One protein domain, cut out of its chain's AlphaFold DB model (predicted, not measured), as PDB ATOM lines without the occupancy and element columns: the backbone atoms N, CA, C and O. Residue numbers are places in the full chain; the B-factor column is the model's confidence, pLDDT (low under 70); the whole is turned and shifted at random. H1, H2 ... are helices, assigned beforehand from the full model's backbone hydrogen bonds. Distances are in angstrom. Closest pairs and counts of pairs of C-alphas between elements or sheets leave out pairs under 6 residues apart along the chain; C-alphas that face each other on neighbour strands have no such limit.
ATOM      1  N   VAL A  31      -7.506  39.601  19.918       86.19
ATOM      2  CA  VAL A  31      -8.226  38.496  20.579       86.19
ATOM      3  C   VAL A  31      -8.819  37.514  19.559       86.19
ATOM      4  O   VAL A  31      -8.867  36.311  19.804       86.19
ATOM      5  N   GLN A  32      -9.226  37.998  18.382       86.88
ATOM      6  CA  GLN A  32      -9.739  37.146  17.302       86.88
ATOM      7  C   GLN A  32      -8.652  36.230  16.723       86.88
ATOM      8  O   GLN A  32      -8.915  35.064  16.436       86.88
ATOM      9  N   ALA A  33      -7.427  36.743  16.574       80.62
ATOM     10  CA  ALA A  33      -6.291  35.955  16.104       80.62
ATOM     11  C   ALA A  33      -5.873  34.915  17.151       80.62
ATOM     12  O   ALA A  33      -5.594  33.772  16.799       80.62
ATOM     13  N   LEU A  34      -5.899  35.289  18.434       83.94
ATOM     14  CA  LEU A  34      -5.655  34.363  19.542       83.94
ATOM     15  C   LEU A  34      -6.673  33.221  19.553       83.94
ATOM     16  O   LEU A  34      -6.292  32.056  19.589       83.94
ATOM     17  N   ARG A  35      -7.969  33.535  19.440       88.25
ATOM     18  CA  ARG A  35      -9.029  32.521  19.430       88.25
ATOM     19  C   ARG A  35      -8.861  31.514  18.290       88.25
ATOM     20  O   ARG A  35      -8.972  30.318  18.529       88.25
ATOM     21  N   LYS A  36      -8.572  31.987  17.075       87.00
ATOM     22  CA  LYS A  36      -8.335  31.113  15.912       87.00
ATOM     23  C   LYS A  36      -7.126  30.202  16.114       87.00
ATOM     24  O   LYS A  36      -7.171  29.037  15.738       87.00
ATOM     25  N   SER A  37      -6.063  30.724  16.723       83.50
ATOM     26  CA  SER A  37      -4.869  29.935  17.020       83.50
ATOM     27  C   SER A  37      -5.123  28.866  18.074       83.50
ATOM     28  O   SER A  37      -4.690  27.735  17.901       83.50
ATOM     29  N   LEU A  38      -5.866  29.198  19.133       85.19
ATOM     30  CA  LEU A  38      -6.249  28.232  20.163       85.19
ATOM     31  C   LEU A  38      -7.161  27.136  19.605       85.19
ATOM     32  O   LEU A  38      -7.006  25.976  19.966       85.19
ATOM     33  N   GLU A  39      -8.084  27.478  18.706       87.88
ATOM     34  CA  GLU A  39      -8.938  26.494  18.032       87.88
ATOM     35  C   GLU A  39      -8.120  25.553  17.139       87.88
ATOM     36  O   GLU A  39      -8.333  24.342  17.157       87.88
ATOM     37  N   LYS A  40      -7.142  26.092  16.401       86.44
ATOM     38  CA  LYS A  40      -6.210  25.287  15.605       86.44
ATOM     39  C   LYS A  40      -5.391  24.348  16.494       86.44
ATOM     40  O   LYS A  40      -5.413  23.146  16.255       86.44
ATOM     41  N   ALA A  41      -4.754  24.882  17.536       83.94
ATOM     42  CA  ALA A  41      -3.962  24.099  18.479       83.94
ATOM     43  C   ALA A  41      -4.806  22.996  19.131       83.94
ATOM     44  O   ALA A  41      -4.387  21.847  19.181       83.94
ATOM     45  N   TRP A  42      -6.041  23.302  19.543       83.75
ATOM     46  CA  TRP A  42      -6.963  22.312  20.103       83.75
ATOM     47  C   TRP A  42      -7.263  21.154  19.141       83.75
ATOM     48  O   TRP A  42      -7.318  20.004  19.568       83.75
ATOM     49  N   ASN A  43      -7.428  21.440  17.847       86.31
ATOM     50  CA  ASN A  43      -7.659  20.412  16.829       86.31
ATOM     51  C   ASN A  43      -6.398  19.594  16.496       86.31
ATOM     52  O   ASN A  43      -6.516  18.469  16.013       86.31
ATOM     53  N   GLU A  44      -5.206  20.145  16.737       86.38
ATOM     54  CA  GLU A  44      -3.920  19.464  16.544       86.38
ATOM     55  C   GLU A  44      -3.559  18.539  17.719       86.38
ATOM     56  O   GLU A  44      -2.792  17.591  17.535       86.38
ATOM     57  N   ILE A  45      -4.149  18.749  18.906       84.94
ATOM     58  CA  ILE A  45      -3.953  17.855  20.053       84.94
ATOM     59  C   ILE A  45      -4.437  16.452  19.685       84.94
ATOM     60  O   ILE A  45      -5.627  16.186  19.493       84.94
ATOM     61  N   GLN A  46      -3.500  15.509  19.658       85.38
ATOM     62  CA  GLN A  46      -3.826  14.122  19.373       85.38
ATOM     63  C   GLN A  46      -4.718  13.535  20.474       85.38
ATOM     64  O   GLN A  46      -4.440  13.651  21.669       85.38
ATOM     65  N   GLN A  47      -5.761  12.808  20.067       83.12
ATOM     66  CA  GLN A  47      -6.730  12.200  20.983       83.12
ATOM     67  C   GLN A  47      -6.075  11.284  22.035       83.12
ATOM     68  O   GLN A  47      -6.604  11.129  23.137       83.12
ATOM     69  N   HIS A  48      -4.927  10.681  21.718       81.38
ATOM     70  CA  HIS A  48      -4.198   9.830  22.653       81.38
ATOM     71  C   HIS A  48      -3.660  10.619  23.864       81.38
ATOM     72  O   HIS A  48      -3.714  10.105  24.978       81.38
ATOM     73  N   HIS A  49      -3.244  11.880  23.683       82.12
ATOM     74  CA  HIS A  49      -2.815  12.752  24.780       82.12
ATOM     75  C   HIS A  49      -3.983  13.099  25.705       82.12
ATOM     76  O   HIS A  49      -3.866  12.997  26.926       82.12
ATOM     77  N   VAL A  50      -5.143  13.432  25.127       84.62
ATOM     78  CA  VAL A  50      -6.367  13.702  25.898       84.62
ATOM     79  C   VAL A  50      -6.777  12.465  26.696       84.62
ATOM     80  O   VAL A  50      -7.103  12.560  27.878       84.62
ATOM     81  N   ARG A  51      -6.721  11.286  26.072       86.31
ATOM     82  CA  ARG A  51      -7.037  10.015  26.724       86.31
ATOM     83  C   ARG A  51      -6.081   9.711  27.875       86.31
ATOM     84  O   ARG A  51      -6.559   9.433  28.968       86.31
ATOM     85  N   ALA A  52      -4.772   9.833  27.660       85.62
ATOM     86  CA  ALA A  52      -3.767   9.604  28.697       85.62
ATOM     87  C   ALA A  52      -3.969  10.538  29.903       85.62
ATOM     88  O   ALA A  52      -3.930  10.092  31.049       85.62
ATOM     89  N   ALA A  53      -4.280  11.815  29.658       84.12
ATOM     90  CA  ALA A  53      -4.581  12.781  30.712       84.12
ATOM     91  C   ALA A  53      -5.813  12.386  31.552       84.12
ATOM     92  O   ALA A  53      -5.810  12.534  32.779       84.12
ATOM     93  N   VAL A  54      -6.863  11.871  30.900       87.12
ATOM     94  CA  VAL A  54      -8.083  11.383  31.566       87.12
ATOM     95  C   VAL A  54      -7.806  10.099  32.348       87.12
ATOM     96  O   VAL A  54      -8.220   9.987  33.501       87.12
ATOM     97  N   GLU A  55      -7.073   9.156  31.760       88.06
ATOM     98  CA  GLU A  55      -6.722   7.873  32.380       88.06
ATOM     99  C   GLU A  55      -5.782   8.037  33.582       88.06
ATOM    100  O   GLU A  55      -5.889   7.284  34.546       88.06
ATOM    101  N   ALA A  56      -4.923   9.061  33.588       87.50
ATOM    102  CA  ALA A  56      -4.059   9.391  34.724       87.50
ATOM    103  C   ALA A  56      -4.805  10.084  35.885       87.50
ATOM    104  O   ALA A  56      -4.286  10.181  37.001       87.50
ATOM    105  N   CYS A  57      -6.023  10.590  35.654       85.69
ATOM    106  CA  CYS A  57      -6.771  11.374  36.639       85.69
ATOM    107  C   CYS A  57      -7.101  10.606  37.939       85.69
ATOM    108  O   CYS A  57      -6.877  11.163  39.017       85.69
ATOM    109  N   PRO A  58      -7.552   9.334  37.903       89.19
ATOM    110  CA  PRO A  58      -7.795   8.555  39.116       89.19
ATOM    111  C   PRO A  58      -6.546   8.360  39.984       89.19
ATOM    112  O   PRO A  58      -6.636   8.475  41.205       89.19
ATOM    113  N   GLU A  59      -5.380   8.102  39.386       89.12
ATOM    114  CA  GLU A  59      -4.131   7.922  40.141       89.12
ATOM    115  C   GLU A  59      -3.679   9.223  40.804       89.12
ATOM    116  O   GLU A  59      -3.334   9.245  41.988       89.12
ATOM    117  N   ARG A  60      -3.794  10.343  40.088       85.62
ATOM    118  CA  ARG A  60      -3.509  11.671  40.640       85.62
ATOM    119  C   ARG A  60      -4.471  12.027  41.773       85.62
ATOM    120  O   ARG A  60      -4.045  12.527  42.810       85.62
ATOM    121  N   LEU A  61      -5.754  11.688  41.647       87.44
ATOM    122  CA  LEU A  61      -6.723  11.879  42.726       87.44
ATOM    123  C   LEU A  61      -6.372  11.041  43.965       87.44
ATOM    124  O   LEU A  61      -6.423  11.554  45.084       87.44
ATOM    125  N   LYS A  62      -5.959   9.779  43.789       90.62
ATOM    126  CA  LYS A  62      -5.467   8.947  44.899       90.62
ATOM    127  C   LYS A  62      -4.253   9.583  45.576       90.62
ATOM    128  O   LYS A  62      -4.189   9.593  46.804       90.62
ATOM    129  N   ALA A  63      -3.318  10.139  44.807       87.75
ATOM    130  CA  ALA A  63      -2.156  10.839  45.349       87.75
ATOM    131  C   ALA A  63      -2.564  12.067  46.183       87.75
ATOM    132  O   ALA A  63      -2.121  12.193  47.323       87.75
ATOM    133  N   VAL A  64      -3.489  12.900  45.686       87.19
ATOM    134  CA  VAL A  64      -4.029  14.055  46.434       87.19
ATOM    135  C   VAL A  64      -4.719  13.620  47.728       87.19
ATOM    136  O   VAL A  64      -4.558  14.257  48.769       87.19
ATOM    137  N   ILE A  65      -5.481  12.522  47.702       91.38
ATOM    138  CA  ILE A  65      -6.128  11.989  48.910       91.38
ATOM    139  C   ILE A  65      -5.071  11.547  49.931       91.38
ATOM    140  O   ILE A  65      -5.190  11.877  51.112       91.38
ATOM    141  N   ARG A  66      -4.010  10.854  49.492       90.00
ATOM    142  CA  ARG A  66      -2.906  10.419  50.369       90.00
ATOM    143  C   ARG A  66      -2.191  11.595  51.030       90.00
ATOM    144  O   ARG A  66      -1.849  11.500  52.206       90.00
ATOM    145  N   THR A  67      -2.007  12.702  50.316       90.31
ATOM    146  CA  THR A  67      -1.393  13.924  50.859       90.31
ATOM    147  C   THR A  67      -2.389  14.816  51.607       90.31
ATOM    148  O   THR A  67      -2.026  15.917  52.016       90.31
ATOM    149  N   LYS A  68      -3.639  14.368  51.812       89.69
ATOM    150  CA  LYS A  68      -4.730  15.136  52.443       89.69
ATOM    151  C   LYS A  68      -4.967  16.494  51.772       89.69
ATOM    152  O   LYS A  68      -5.220  17.495  52.437       89.69
ATOM    153  N   GLY A  69      -4.878  16.531  50.444       81.81
ATOM    154  CA  GLY A  69      -4.981  17.767  49.672       81.81
ATOM    155  C   GLY A  69      -3.677  18.564  49.599       81.81
ATOM    156  O   GLY A  69      -3.713  19.739  49.230       81.81
ATOM    157  N   GLY A  70      -2.546  17.968  49.979       83.81
ATOM    158  CA  GLY A  70      -1.214  18.534  49.785       83.81
ATOM    159  C   GLY A  70      -0.770  18.502  48.321       83.81
ATOM    160  O   GLY A  70      -1.426  17.906  47.466       83.81
ATOM    161  N   HIS A  71       0.358  19.152  48.044       82.06
ATOM    162  CA  HIS A  71       0.972  19.164  46.719       82.06
ATOM    163  C   HIS A  71       1.326  17.742  46.250       82.06
ATOM    164  O   HIS A  71       1.717  16.898  47.061       82.06
ATOM    165  N   ILE A  72       1.160  17.495  44.953       80.31
ATOM    166  CA  ILE A  72       1.597  16.284  44.256       80.31
ATOM    167  C   ILE A  72       2.411  16.733  43.038       80.31
ATOM    168  O   ILE A  72       2.012  17.707  42.390       80.31
ATOM    169  N   GLU A  73       3.537  16.064  42.792       71.38
ATOM    170  CA  GLU A  73       4.372  16.242  41.592       71.38
ATOM    171  C   GLU A  73       3.757  15.540  40.376       71.38
ATOM    172  O   GLU A  73       3.085  14.494  40.567       71.38
TER     173      GLU A  73
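Overview. This is residues 31 to 73 of the 73 residues of an uncharacterized protein of Ancylostoma ceylanicum (UniProt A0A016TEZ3). Three helices joined end to end make a wide, open and flat arc with no packed core: H1 is one arm, H2 lies along the bottom, and H3 runs on from H2 into the other arm. After H3, the last residues, 67 to 73, fold back as a hook. The printed part has 43 residues with three named helices in the order H1, H2, H3 and no named strand, and its class is all helix. It is extended, with a radius of gyration of the C-alphas of 15.6 A, and spans 42 by 24 by 12 A.

Arrangement. H1, residues 31 to 44, touches no helix. A tight link of 2 residues joins it to H2, residues 47 to 55, yet H1 and H2 are apart. A tight link of 1 residue, Ala 56, leads to H3, residues 57 to 66. H2 and H3 meet only through their link. H1 and H3 are apart. Residues 31 to 59 stand free, of which 57 to 59 belong to H3. In H1, H2 and H3 every O i to N i+4 pair is within hydrogen-bond range.

Along the chain. H1 begins at C-alpha 31, (-8.226, 38.496, 20.579), and ends at C-alpha 44, (-3.920, 19.464, 16.544), a length of 19.9 A, mostly with falling y. H2 measures 12.2 A and runs mainly with rising z. H3 measures 14.3 A, also mainly with rising z, and ends at C-alpha 66, (-2.906, 10.419, 50.369). After H3, residues 67 to 73 belong to no named element, and C-alpha 73 stands at (4.372, 16.242, 41.592).

Size, cuts and confidence. The two C-alphas farthest apart, those of Gln 32 and Arg 66, are 43.1 A apart, and the C-alphas of Val 31 and Glu 73, the chain's last residue, are 33.1 A apart. The printed part has no cut, and neither link between helices is long. The mean pLDDT of the printed part is 85.6, and no printed residue is under 70.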